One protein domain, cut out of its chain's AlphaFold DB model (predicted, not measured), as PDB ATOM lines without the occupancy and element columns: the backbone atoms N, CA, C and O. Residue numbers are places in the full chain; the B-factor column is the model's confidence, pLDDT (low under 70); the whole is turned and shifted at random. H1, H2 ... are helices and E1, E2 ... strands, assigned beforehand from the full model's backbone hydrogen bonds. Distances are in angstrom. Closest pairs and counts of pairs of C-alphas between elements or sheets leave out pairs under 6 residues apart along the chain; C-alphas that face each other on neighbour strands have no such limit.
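This is residues 41 to 138 of the 138 residues of an uncharacterized protein of Clostridium sp. CAG:594 (UniProt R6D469). What shape is seen first? A strongly twisted wall of five antiparallel strands has helices H1, H2 and H4 over one face, as two layers, while its other face is bare. H3 lies off the sheet beyond H2, at one end of the long axis, and H4 lies toward the other end. What is it made of? The 98 printed residues, of mixed class, hold five named strands and four named helices in the order E1, H1, E2, E3, H2, H3, E4, H4, E5, and the sheet runs E3, E2, E4, E1, E5. How spread out is it? It is compact, with a radius of gyration of the C-alphas of 12.9 A, yet elongated, spanning 40 by 24 by 22 A.

How do the strands pair? E1, residues 41 to 52, bends by 102 degrees at residue 49 and is the antiparallel neighbour of edge strand E5, residues 134 to 137, with N 44 and O 136 within hydrogen-bond range at 2.8 A, and of E4, residues 111 to 119, with N 43 and O 117 at 2.9 A. E2, residues 67 to 74, is antiparallel to E4, with N 68 and O 118 at 2.9 A, and forms a hairpin with edge strand E3, residues 77 to 83, with N 72 and O 79 at 2.9 A. Where are the helices? H1, residues 53 to 61, is on the sheet at a height of 5.1 A, over none of its strands, but only just, as 2 of its C-alphas fall on E1. On the same face, H2, residues 86 to 96, is over E3, slantwise to it at 53 degrees on the local plane, with closest C-alphas Cys 83 and Cys 89 at 5.5 A, and H4, residues 121 to 130, is over E1, along it at 15 degrees on the local plane, with closest C-alphas Ile 41 and Lys 121 at 6.1 A. Which helices meet? H1 and H2 touch at a shallow tilt of 28 degrees, opposite ways, with closest C-alphas Lys 57 and Ile 86 at 6.0 A. H3, residues 99 to 105, is not on the sheet and is close to H2 but not clearly touching, with closest C-alphas Tyr 94 and Asn 102 at 5.9 A. What of units and backbones? Three split strand-helix-strand units, each with another strand between its two strands, have right-handed crossovers: E1, H1, E2; E3, H2 and H3, E4; and E4, H4, E5. Every O i to N i+4 pair is within hydrogen-bond range in H1, H2 and H3, and 4 of 6 are in H4.

Where does the printed part start and where does its last strand end? C-alpha 41, the first of E1, is at (142.459, 165.557, 94.095), and C-alpha 137, the last of E5, is at (148.771, 161.996, 95.047). How long are the longer elements? From first to last C-alpha, E1 is 24.9 A, E4 22.6 A, E2 19.9 A, E3 18.2 A and H2 15.5 A.

How large is it? The two C-alphas farthest apart, those of Tyr 100 and Glu 122, are 40.6 A apart. Is it continuous and confident? The printed part has no cut, its links are tight, and no printed residue is under 70 in pLDDT; H3 has a mean of 79.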
ATOM      1  N   ILE A  41     141.560 166.438  93.347       92.50
ATOM      2  CA  ILE A  41     142.459 165.557  94.095       92.50
ATOM      3  C   ILE A  41     143.512 166.368  94.842       92.50
ATOM      4  O   ILE A  41     143.886 167.465  94.421       92.50
ATOM      5  N   SER A  42     144.012 165.809  95.942       95.00
ATOM      6  CA  SER A  42     145.131 166.384  96.680       95.00
ATOM      7  C   SER A  42     146.442 165.954  96.041       95.00
ATOM      8  O   SER A  42     146.751 164.766  95.967       95.00
ATOM      9  N   VAL A  43     147.258 166.928  95.649       96.00
ATOM     10  CA  VAL A  43     148.567 166.686  95.043       96.00
ATOM     11  C   VAL A  43     149.633 167.449  95.805       96.00
ATOM     12  O   VAL A  43     149.487 168.636  96.101       96.00
ATOM     13  N   LYS A  44     150.736 166.771  96.110       96.69
ATOM     14  CA  LYS A  44     151.958 167.403  96.587       96.69
ATOM     15  C   LYS A  44     153.019 167.311  95.500       96.69
ATOM     16  O   LYS A  44     153.432 166.210  95.156       96.69
ATOM     17  N   ILE A  45     153.449 168.452  94.973       96.75
ATOM     18  CA  ILE A  45     154.535 168.531  93.988       96.75
ATOM     19  C   ILE A  45     155.841 168.740  94.750       96.75
ATOM     20  O   ILE A  45     155.945 169.686  95.531       96.75
ATOM     21  N   ASN A  46     156.812 167.858  94.530       95.94
ATOM     22  CA  ASN A  46     158.134 167.881  95.143       95.94
ATOM     23  C   ASN A  46     159.173 168.384  94.123       95.94
ATOM     24  O   ASN A  46     159.270 167.875  93.007       95.94
ATOM     25  N   PHE A  47     159.974 169.373  94.515       94.94
ATOM     26  CA  PHE A  47     161.069 169.920  93.718       94.94
ATOM     27  C   PHE A  47     162.392 169.407  94.294       94.94
ATOM     28  O   PHE A  47     162.839 169.879  95.336       94.94
ATOM     29  N   LYS A  48     163.014 168.430  93.623       87.88
ATOM     30  CA  LYS A  48     164.177 167.672  94.123       87.88
ATOM     31  C   LYS A  48     165.313 168.537  94.684       87.88
ATOM     32  O   LYS A  48     165.810 168.262  95.771       87.88
ATOM     33  N   ASP A  49     165.677 169.597  93.965       91.06
ATOM     34  CA  ASP A  49     166.713 170.559  94.369       91.06
ATOM     35  C   ASP A  49     166.118 171.893  94.856       91.06
ATOM     36  O   ASP A  49     166.834 172.879  95.047       91.06
ATOM     37  N   GLY A  50     164.801 171.928  95.057       93.44
ATOM     38  CA  GLY A  50     163.988 173.124  95.212       93.44
ATOM     39  C   GLY A  50     163.841 173.949  93.934       93.44
ATOM     40  O   GLY A  50     164.579 173.806  92.961       93.44
ATOM     41  N   ILE A  51     162.872 174.854  93.951       95.38
ATOM     42  CA  ILE A  51     162.636 175.841  92.899       95.38
ATOM     43  C   ILE A  51     162.610 177.241  93.510       95.38
ATOM     44  O   ILE A  51     162.137 177.445  94.626       95.38
ATOM     45  N   ASN A  52     163.136 178.232  92.794       95.94
ATOM     46  CA  ASN A  52     162.994 179.623  93.204       95.94
ATOM     47  C   ASN A  52     161.530 180.069  93.049       95.94
ATOM     48  O   ASN A  52     160.916 179.772  92.026       95.94
ATOM     49  N   SER A  53     160.985 180.819  94.007       95.19
ATOM     50  CA  SER A  53     159.595 181.288  93.990       95.19
ATOM     51  C   SER A  53     159.234 182.059  92.713       95.19
ATOM     52  O   SER A  53     158.134 181.892  92.199       95.19
ATOM     53  N   ASN A  54     160.160 182.819  92.120       93.88
ATOM     54  CA  ASN A  54     159.916 183.506  90.846       93.88
ATOM     55  C   ASN A  54     159.818 182.526  89.665       93.88
ATOM     56  O   ASN A  54     158.982 182.694  88.780       93.88
ATOM     57  N   ASN A  55     160.628 181.466  89.665       95.19
ATOM     58  CA  ASN A  55     160.526 180.408  88.658       95.19
ATOM     59  C   ASN A  55     159.257 179.572  88.859       95.19
ATOM     60  O   ASN A  55     158.661 179.134  87.881       95.19
ATOM     61  N   LEU A  56     158.821 179.395  90.109       95.88
ATOM     62  CA  LEU A  56     157.553 178.751  90.431       95.88
ATOM     63  C   LEU A  56     156.360 179.545  89.882       95.88
ATOM     64  O   LEU A  56     155.458 178.933  89.316       95.88
ATOM     65  N   LYS A  57     156.376 180.885  89.968       94.81
ATOM     66  CA  LYS A  57     155.368 181.738  89.305       94.81
ATOM     67  C   LYS A  57     155.307 181.449  87.810       94.81
ATOM     68  O   LYS A  57     154.243 181.138  87.292       94.81
ATOM     69  N   ASN A  58     156.462 181.465  87.142       93.81
ATOM     70  CA  ASN A  58     156.549 181.192  85.706       93.81
ATOM     71  C   ASN A  58     156.034 179.796  85.335       93.81
ATOM     72  O   ASN A  58     155.347 179.653  84.328       93.81
ATOM     73  N   LEU A  59     156.336 178.786  86.155       94.88
ATOM     74  CA  LEU A  59     155.844 177.422  85.974       94.88
ATOM     75  C   LEU A  59     154.314 177.347  86.096       94.88
ATOM     76  O   LEU A  59     153.675 176.651  85.324       94.88
ATOM     77  N   PHE A  60     153.714 178.074  87.037       95.25
ATOM     78  CA  PHE A  60     152.259 178.084  87.210       95.25
ATOM     79  C   PHE A  60     151.532 179.019  86.240       95.25
ATOM     80  O   PHE A  60     150.359 178.799  85.969       95.25
ATOM     81  N   TYR A  61     152.205 180.006  85.645       91.75
ATOM     82  CA  TYR A  61     151.617 180.808  84.568       91.75
ATOM     83  C   TYR A  61     151.345 180.003  83.294       91.75
ATOM     84  O   TYR A  61     150.492 180.404  82.504       91.75
ATOM     85  N   THR A  62     152.035 178.880  83.081       91.25
ATOM     86  CA  THR A  62     151.724 177.964  81.972       91.25
ATOM     87  C   THR A  62     150.602 176.979  82.311       91.25
ATOM     88  O   THR A  62     150.102 176.305  81.413       91.25
ATOM     89  N   TYR A  63     150.177 176.912  83.578       93.38
ATOM     90  CA  TYR A  63     149.056 176.099  84.035       93.38
ATOM     91  C   TYR A  63     147.765 176.928  84.029       93.38
ATOM     92  O   TYR A  63     147.436 177.623  84.987       93.38
ATOM     93  N   ASP A  64     147.022 176.857  82.928       90.00
ATOM     94  CA  ASP A  64     145.817 177.658  82.660       90.00
ATOM     95  C   ASP A  64     144.516 177.045  83.223       90.00
ATOM     96  O   ASP A  64     143.423 177.293  82.708       90.00
ATOM     97  N   LYS A  65     144.628 176.197  84.247       93.75
ATOM     98  CA  LYS A  65     143.523 175.427  84.834       93.75
ATOM     99  C   LYS A  65     143.319 175.803  86.294       93.75
ATOM    100  O   LYS A  65     144.198 176.384  86.918       93.75
ATOM    101  N   ASP A  66     142.173 175.427  86.851       93.12
ATOM    102  CA  ASP A  66     141.862 175.716  88.248       93.12
ATOM    103  C   ASP A  66     142.739 174.885  89.197       93.12
ATOM    104  O   ASP A  66     142.907 173.667  89.041       93.12
ATOM    105  N   TYR A  67     143.279 175.548  90.218       95.25
ATOM    106  CA  TYR A  67     143.990 174.930  91.331       95.25
ATOM    107  C   TYR A  67     143.813 175.748  92.608       95.25
ATOM    108  O   TYR A  67     143.422 176.912  92.584       95.25
ATOM    109  N   TYR A  68     144.132 175.132  93.742       96.62
ATOM    110  CA  TYR A  68     144.130 175.792  95.039       96.62
ATOM    111  C   TYR A  68     145.313 175.316  95.876       96.62
ATOM    112  O   TYR A  68     145.349 174.157  96.290       96.62
ATOM    113  N   ILE A  69     146.285 176.190  96.134       97.38
ATOM    114  CA  ILE A  69     147.463 175.865  96.946       97.38
ATOM    115  C   ILE A  69     147.147 176.163  98.408       97.38
ATOM    116  O   ILE A  69     146.712 177.261  98.762       97.38
ATOM    117  N   TYR A  70     147.406 175.178  99.266       96.94
ATOM    118  CA  TYR A  70     147.126 175.278 100.697       96.94
ATOM    119  C   TYR A  70     148.360 175.128 101.597       96.94
ATOM    120  O   TYR A  70     148.279 175.364 102.801       96.94
ATOM    121  N   ASN A  71     149.516 174.741 101.050       96.94
ATOM    122  CA  ASN A  71     150.798 174.777 101.758       96.94
ATOM    123  C   ASN A  71     151.955 175.022 100.780       96.94
ATOM    124  O   ASN A  71     151.986 174.429  99.697       96.94
ATOM    125  N   ILE A  72     152.935 175.815 101.213       96.88
ATOM    126  CA  ILE A  72     154.255 175.944 100.589       96.88
ATOM    127  C   ILE A  72     155.300 175.476 101.601       96.88
ATOM    128  O   ILE A  72     155.378 175.986 102.718       96.88
ATOM    129  N   TYR A  73     156.122 174.516 101.197       94.94
ATOM    130  CA  TYR A  73     157.226 174.006 101.995       94.94
ATOM    131  C   TYR A  73     158.525 174.628 101.498       94.94
ATOM    132  O   TYR A  73     158.822 174.610 100.302       94.94
ATOM    133  N   THR A  74     159.303 175.159 102.428       90.88
ATOM    134  CA  THR A  74     160.650 175.689 102.191       90.88
ATOM    135  C   THR A  74     161.644 174.914 103.053       90.88
ATOM    136  O   THR A  74     161.214 174.194 103.959       90.88
ATOM    137  N   ASP A  75     162.950 175.138 102.853       79.94
ATOM    138  CA  ASP A  75     164.053 174.404 103.511       79.94
ATOM    139  C   ASP A  75     163.921 174.258 105.037       79.94
ATOM    140  O   ASP A  75     164.616 173.457 105.663       79.94
ATOM    141  N   ARG A  76     163.113 175.111 105.671       71.88
ATOM    142  CA  ARG A  76     163.067 175.296 107.123       71.88
ATOM    143  C   ARG A  76     161.684 175.111 107.722       71.88
ATOM    144  O   ARG A  76     161.577 175.055 108.944       71.88
ATOM    145  N   GLU A  77     160.633 175.061 106.906       87.69
ATOM    146  CA  GLU A  77     159.274 175.214 107.416       87.69
ATOM    147  C   GLU A  77     158.183 174.898 106.396       87.69
ATOM    148  O   GLU A  77     158.328 175.096 105.188       87.69
ATOM    149  N   ASN A  78     157.044 174.466 106.937       93.31
ATOM    150  CA  ASN A  78     155.772 174.416 106.238       93.31
ATOM    151  C   ASN A  78     155.009 175.720 106.495       93.31
ATOM    152  O   ASN A  78     154.686 176.029 107.645       93.31
ATOM    153  N   ILE A  79     154.706 176.453 105.431       94.12
ATOM    154  CA  ILE A  79     153.970 177.710 105.478       94.12
ATOM    155  C   ILE A  79     152.580 177.452 104.916       94.12
ATOM    156  O   ILE A  79     152.414 177.122 103.739       94.12
ATOM    157  N   LYS A  80     151.569 177.615 105.768       95.75
ATOM    158  CA  LYS A  80     150.182 177.489 105.339       95.75
ATOM    159  C   LYS A  80     149.828 178.697 104.478       95.75
ATOM    160  O   LYS A  80     149.847 179.834 104.946       95.75
ATOM    161  N   VAL A  81     149.483 178.425 103.231       93.88
ATOM    162  CA  VAL A  81     148.913 179.404 102.298       93.88
ATOM    163  C   VAL A  81     147.482 178.980 101.986       93.88
ATOM    164  O   VAL A  81     147.077 177.893 102.377       93.88
ATOM    165  N   ASN A  82     146.666 179.836 101.386       93.31
ATOM    166  CA  ASN A  82     145.282 179.514 101.026       93.31
ATOM    167  C   ASN A  82     144.907 180.385  99.835       93.31
ATOM    168  O   ASN A  82     144.307 181.447 100.021       93.31
ATOM    169  N   CYS A  83     145.362 180.016  98.640       94.06
ATOM    170  CA  CYS A  83     145.150 180.857  97.467       94.06
ATOM    171  C   CYS A  83     144.931 180.032  96.197       94.06
ATOM    172  O   CYS A  83     145.446 178.926  96.033       94.06
ATOM    173  N   ASP A  84     144.166 180.622  95.293       93.56
ATOM    174  CA  ASP A  84     143.842 180.174  93.935       93.56
ATOM    175  C   ASP A  84     144.779 180.790  92.875       93.56
ATOM    176  O   ASP A  84     144.658 180.518  91.686       93.56
ATOM    177  N   SER A  85     145.743 181.606  93.310       94.12
ATOM    178  CA  SER A  85     146.781 182.215  92.479       94.12
ATOM    179  C   SER A  85     148.156 182.028  93.110       94.12
ATOM    180  O   SER A  85     148.359 182.322  94.294       94.12
ATOM    181  N   ILE A  86     149.125 181.574  92.310       95.12
ATOM    182  CA  ILE A  86     150.514 181.408  92.748       95.12
ATOM    183  C   ILE A  86     151.139 182.730  93.212       95.12
ATOM    184  O   ILE A  86     151.928 182.732  94.159       95.12
ATOM    185  N   ASP A  87     150.759 183.857  92.602       94.31
ATOM    186  CA  ASP A  87     151.241 185.175  93.010       94.31
ATOM    187  C   ASP A  87     150.805 185.494  94.433       94.31
ATOM    188  O   ASP A  87     151.643 185.791  95.281       94.31
ATOM    189  N   TRP A  88     149.513 185.321  94.716       94.81
ATOM    190  CA  TRP A  88     148.956 185.553  96.046       94.81
ATOM    191  C   TRP A  88     149.511 184.576  97.083       94.81
ATOM    192  O   TRP A  88     149.746 184.972  98.224       94.81
ATOM    193  N   CYS A  89     149.793 183.326  96.698       94.88
ATOM    194  CA  CYS A  89     150.458 182.374  97.592       94.88
ATOM    195  C   CYS A  89     151.837 182.873  98.017       94.88
ATOM    196  O   CYS A  89     152.198 182.784  99.189       94.88
ATOM    197  N   ILE A  90     152.617 183.374  97.062       94.38
ATOM    198  CA  ILE A  90     153.974 183.857  97.308       94.38
ATOM    199  C   ILE A  90     153.952 185.155  98.113       94.38
ATOM    200  O   ILE A  90     154.727 185.284  99.061       94.38
ATOM    201  N   ASP A  91     153.044 186.075  97.797       92.06
ATOM    202  CA  ASP A  91     152.879 187.316  98.554       92.06
ATOM    203  C   ASP A  91     152.465 187.015 100.003       92.06
ATOM    204  O   ASP A  91     153.066 187.542 100.939       92.06
ATOM    205  N   SER A  92     151.556 186.053 100.210       92.75
ATOM    206  CA  SER A  92     151.174 185.579 101.545       92.75
ATOM    207  C   SER A  92     152.357 185.002 102.330       92.75
ATOM    208  O   SER A  92     152.431 185.177 103.548       92.75
ATOM    209  N   VAL A  93     153.314 184.341 101.665       92.69
ATOM    210  CA  VAL A  93     154.548 183.899 102.330       92.69
ATOM    211  C   VAL A  93     155.342 185.102 102.832       92.69
ATOM    212  O   VAL A  93     155.738 185.100 103.993       92.69
ATOM    213  N   TYR A  94     155.553 186.134 102.012       90.81
ATOM    214  CA  TYR A  94     156.279 187.335 102.445       90.81
ATOM    215  C   TYR A  94     155.565 188.071 103.593       90.81
ATOM    216  O   TYR A  94     156.215 188.514 104.539       90.81
ATOM    217  N   GLU A  95     154.234 188.152 103.572       89.06
ATOM    218  CA  GLU A  95     153.447 188.783 104.645       89.06
ATOM    219  C   GLU A  95     153.552 188.050 105.989       89.06
ATOM    220  O   GLU A  95     153.506 188.674 107.049       89.06
ATOM    221  N   GLN A  96     153.708 186.726 105.961       88.75
ATOM    222  CA  GLN A  96     153.849 185.902 107.165       88.75
ATOM    223  C   GLN A  96     155.286 185.869 107.715       88.75
ATOM    224  O   GLN A  96     155.516 185.325 108.801       88.75
ATOM    225  N   LYS A  97     156.269 186.390 106.971       87.31
ATOM    226  CA  LYS A  97     157.694 186.353 107.331       87.31
ATOM    227  C   LYS A  97     158.169 187.675 107.917       87.31
ATOM    228  O   LYS A  97     157.502 188.699 107.848       87.31
ATOM    229  N   ASP A  98     159.343 187.627 108.541       81.75
ATOM    230  CA  ASP A  98     159.957 188.804 109.138       81.75
ATOM    231  C   ASP A  98     160.556 189.754 108.084       81.75
ATOM    232  O   ASP A  98     160.843 189.396 106.937       81.75
ATOM    233  N   ASP A  99     160.801 190.997 108.500       78.88
ATOM    234  CA  ASP A  99     161.396 192.027 107.646       78.88
ATOM    235  C   ASP A  99     162.758 191.618 107.069       78.88
ATOM    236  O   ASP A  99     163.142 192.076 105.990       78.88
ATOM    237  N   TYR A 100     163.515 190.778 107.783       78.88
ATOM    238  CA  TYR A 100     164.818 190.297 107.331       78.88
ATOM    239  C   TYR A 100     164.677 189.333 106.148       78.88
ATOM    240  O   TYR A 100     165.373 189.483 105.136       78.88
ATOM    241  N   PHE A 101     163.759 188.369 106.238       82.56
ATOM    242  CA  PHE A 101     163.406 187.486 105.135       82.56
ATOM    243  C   PHE A 101     162.935 188.297 103.930       82.56
ATOM    244  O   PHE A 101     163.455 188.100 102.831       82.56
ATOM    245  N   ASN A 102     162.035 189.257 104.151       79.38
ATOM    246  CA  ASN A 102     161.484 190.090 103.087       79.38
ATOM    247  C   ASN A 102     162.584 190.897 102.392       79.38
ATOM    248  O   ASN A 102     162.785 190.748 101.190       79.38
ATOM    249  N   LYS A 103     163.390 191.665 103.134       76.81
ATOM    250  CA  LYS A 103     164.475 192.479 102.550       76.81
ATOM    251  C   LYS A 103     165.522 191.657 101.799       76.81
ATOM    252  O   LYS A 103     166.056 192.133 100.804       76.81
ATOM    253  N   SER A 104     165.827 190.447 102.267       75.25
ATOM    254  CA  SER A 104     166.849 189.596 101.643       75.25
ATOM    255  C   SER A 104     166.351 188.824 100.418       75.25
ATOM    256  O   SER A 104     167.180 188.387  99.615       75.25
ATOM    257  N   ARG A 105     165.029 188.644 100.265       77.75
ATOM    258  CA  ARG A 105     164.442 187.729  99.269       77.75
ATOM    259  C   ARG A 105     163.346 188.327  98.392       77.75
ATOM    260  O   ARG A 105     162.840 187.613  97.530       77.75
ATOM    261  N   LEU A 106     162.975 189.599  98.564       75.50
ATOM    262  CA  LEU A 106     161.913 190.232  97.766       75.50
ATOM    263  C   LEU A 106     162.230 190.219  96.261       75.50
ATOM    264  O   LEU A 106     161.358 189.974  95.439       75.50
ATOM    265  N   THR A 107     163.488 190.483  95.900       75.06
ATOM    266  CA  THR A 107     163.936 190.580  94.500       75.06
ATOM    267  C   THR A 107     164.535 189.279  93.977       75.06
ATOM    268  O   THR A 107     164.396 188.964  92.800       75.06
ATOM    269  N   SER A 108     165.199 188.511  94.840       84.88
ATOM    270  CA  SER A 108     165.871 187.259  94.481       84.88
ATOM    271  C   SER A 108     164.966 186.030  94.572       84.88
ATOM    272  O   SER A 108     165.335 184.982  94.047       84.88
ATOM    273  N   GLY A 109     163.793 186.139  95.199       90.62
ATOM    274  CA  GLY A 109     162.917 185.008  95.491       90.62
ATOM    275  C   GLY A 109     163.416 184.154  96.662       90.62
ATOM    276  O   GLY A 109     164.521 184.331  97.186       90.62
ATOM    277  N   PHE A 110     162.593 183.202  97.089       92.56
ATOM    278  CA  PHE A 110     162.956 182.198  98.093       92.56
ATOM    279  C   PHE A 110     162.878 180.790  97.511       92.56
ATOM    280  O   PHE A 110     162.251 180.564  96.479       92.56
ATOM    281  N   LYS A 111     163.552 179.836  98.156       94.25
ATOM    282  CA  LYS A 111     163.542 178.437  97.737       94.25
ATOM    283  C   LYS A 111     162.275 177.739  98.235       94.25
ATOM    284  O   LYS A 111     161.933 177.849  99.412       94.25
ATOM    285  N   VAL A 112     161.611 177.024  97.334       96.31
ATOM    286  CA  VAL A 112     160.431 176.193  97.576       96.31
ATOM    287  C   VAL A 112     160.805 174.741  97.307       96.31
ATOM    288  O   VAL A 112     161.214 174.411  96.198       96.31
ATOM    289  N   ASP A 113     160.652 173.873  98.300       96.25
ATOM    290  CA  ASP A 113     160.967 172.444  98.177       96.25
ATOM    291  C   ASP A 113     159.761 171.629  97.734       96.25
ATOM    292  O   ASP A 113     159.888 170.644  97.016       96.25
ATOM    293  N   SER A 114     158.563 172.023  98.163       96.69
ATOM    294  CA  SER A 114     157.330 171.414  97.677       96.69
ATOM    295  C   SER A 114     156.139 172.337  97.868       96.69
ATOM    296  O   SER A 114     156.176 173.282  98.658       96.69
ATOM    297  N   ILE A 115     155.059 172.040  97.158       97.25
ATOM    298  CA  ILE A 115     153.758 172.681  97.343       97.25
ATOM    299  C   ILE A 115     152.686 171.614  97.479       97.25
ATOM    300  O   ILE A 115     152.792 170.541  96.885       97.25
ATOM    301  N   SER A 116     151.652 171.891  98.265       97.31
ATOM    302  CA  SER A 116     150.446 171.063  98.293       97.31
ATOM    303  C   SER A 116     149.260 171.847  97.772       97.31
ATOM    304  O   SER A 116     149.014 172.974  98.215       97.31
ATOM    305  N   LEU A 117     148.542 171.239  96.835       97.19
ATOM    306  CA  LEU A 117     147.455 171.863  96.107       97.19
ATOM    307  C   LEU A 117     146.302 170.893  95.847       97.19
ATOM    308  O   LEU A 117     146.479 169.675  95.847       97.19
ATOM    309  N   LEU A 118     145.121 171.455  95.630       95.81
ATOM    310  CA  LEU A 118     143.961 170.768  95.079       95.81
ATOM    311  C   LEU A 118     143.839 171.134  93.604       95.81
ATOM    312  O   LEU A 118     143.916 172.315  93.265       95.81
ATOM    313  N   ALA A 119     143.640 170.143  92.744       94.44
ATOM    314  CA  ALA A 119     143.395 170.355  91.321       94.44
ATOM    315  C   ALA A 119     142.623 169.176  90.723       94.44
ATOM    316  O   ALA A 119     142.607 168.079  91.284       94.44
ATOM    317  N   TYR A 120     141.984 169.389  89.576       92.69
ATOM    318  CA  TYR A 120     141.342 168.304  88.841       92.69
ATOM    319  C   TYR A 120     142.393 167.346  88.285       92.69
ATOM    320  O   TYR A 120     143.372 167.764  87.670       92.69
ATOM    321  N   LYS A 121     142.177 166.044  88.491       90.19
ATOM    322  CA  LYS A 121     143.122 164.988  88.099       90.19
ATOM    323  C   LYS A 121     143.467 165.028  86.609       90.19
ATOM    324  O   LYS A 121     144.622 164.846  86.241       90.19
ATOM    325  N   GLU A 122     142.470 165.276  85.767       90.19
ATOM    326  CA  GLU A 122     142.618 165.354  84.309       90.19
ATOM    327  C   GLU A 122     143.507 166.516  83.855       90.19
ATOM    328  O   GLU A 122     144.161 166.403  82.825       90.19
ATOM    329  N   ASP A 123     143.564 167.593  84.640       92.50
ATOM    330  CA  ASP A 123     144.317 168.807  84.328       92.50
ATOM    331  C   ASP A 123     145.738 168.756  84.921       92.50
ATOM    332  O   ASP A 123     146.723 169.059  84.246       92.50
ATOM    333  N   ILE A 124     145.871 168.317  86.180       93.75
ATOM    334  CA  ILE A 124     147.146 168.379  86.910       93.75
ATOM    335  C   ILE A 124     148.136 167.280  86.512       93.75
ATOM    336  O   ILE A 124     149.345 167.508  86.521       93.75
ATOM    337  N   ILE A 125     147.655 166.086  86.151       92.69
ATOM    338  CA  ILE A 125     148.533 164.960  85.799       92.69
ATOM    339  C   ILE A 125     149.312 165.224  84.500       92.69
ATOM    340  O   ILE A 125     150.529 165.026  84.516       92.69
ATOM    341  N   PRO A 126     148.689 165.699  83.400       94.12
ATOM    342  CA  PRO A 126     149.433 166.117  82.211       94.12
ATOM    343  C   PRO A 126     150.476 167.187  82.526       94.12
ATOM    344  O   PRO A 126     151.635 167.019  82.170       94.12
ATOM    345  N   PHE A 127     150.104 168.220  83.285       95.12
ATOM    346  CA  PHE A 127     151.021 169.297  83.660       95.12
ATOM    347  C   PHE A 127     152.262 168.797  84.413       95.12
ATOM    348  O   PHE A 127     153.383 169.222  84.124       95.12
ATOM    349  N   ILE A 128     152.079 167.875  85.361       94.19
ATOM    350  CA  ILE A 128     153.178 167.251  86.110       94.19
ATOM    351  C   ILE A 128     154.100 166.467  85.176       94.19
ATOM    352  O   ILE A 128     155.320 166.607  85.268       94.19
ATOM    353  N   ASN A 129     153.529 165.676  84.266       94.44
ATOM    354  CA  ASN A 129     154.296 164.862  83.325       94.44
ATOM    355  C   ASN A 129     155.061 165.725  82.311       94.44
ATOM    356  O   ASN A 129     156.252 165.501  82.105       94.44
ATOM    357  N   ASP A 130     154.413 166.736  81.731       95.06
ATOM    358  CA  ASP A 130     155.002 167.626  80.721       95.06
ATOM    359  C   ASP A 130     156.201 168.413  81.272       95.06
ATOM    360  O   ASP A 130     157.151 168.713  80.547       95.06
ATOM    361  N   ASN A 131     156.185 168.708  82.574       93.38
ATOM    362  CA  ASN A 131     157.261 169.410  83.269       93.38
ATOM    363  C   ASN A 131     158.228 168.469  84.017       93.38
ATOM    364  O   ASN A 131     159.127 168.956  84.703       93.38
ATOM    365  N   ASN A 132     158.075 167.142  83.888       93.06
ATOM    366  CA  ASN A 132     158.862 166.123  84.598       93.06
ATOM    367  C   ASN A 132     158.945 166.362  86.120       93.06
ATOM    368  O   ASN A 132     160.017 166.262  86.722       93.06
ATOM    369  N   LEU A 133     157.820 166.715  86.744       93.69
ATOM    370  CA  LEU A 133     157.750 167.017  88.172       93.69
ATOM    371  C   LEU A 133     157.532 165.739  88.993       93.69
ATOM    372  O   LEU A 133     156.737 164.873  88.633       93.69
ATOM    373  N   GLU A 134     158.197 165.638  90.143       93.62
ATOM    374  CA  GLU A 134     157.921 164.573  91.108       93.62
ATOM    375  C   GLU A 134     156.679 164.942  91.931       93.62
ATOM    376  O   GLU A 134     156.537 166.080  92.383       93.62
ATOM    377  N   CYS A 135     155.760 163.996  92.151       93.12
ATOM    378  CA  CYS A 135     154.559 164.265  92.940       93.12
ATOM    379  C   CYS A 135     154.083 163.077  93.783       93.12
ATOM    380  O   CYS A 135     154.357 161.915  93.486       93.12
ATOM    381  N   GLU A 136     153.328 163.395  94.832       93.31
ATOM    382  CA  GLU A 136     152.549 162.458  95.642       93.31
ATOM    383  C   GLU A 136     151.063 162.814  95.508       93.31
ATOM    384  O   GLU A 136     150.666 163.949  95.782       93.31
ATOM    385  N   ILE A 137     150.232 161.845  95.121       89.12
ATOM    386  CA  ILE A 137     148.771 161.996  95.047       89.12
ATOM    387  C   ILE A 137     148.162 161.360  96.298       89.12
ATOM    388  O   ILE A 137     148.530 160.236  96.651       89.12
ATOM    389  N   LYS A 138     147.258 162.077  96.970       76.31
ATOM    390  CA  LYS A 138     146.559 161.625  98.180       76.31
ATOM    391  C   LYS A 138     145.053 161.581  97.983       76.31
ATOM    392  O   LYS A 138     144.523 162.479  97.291       76.31
TER     393      LYS A 138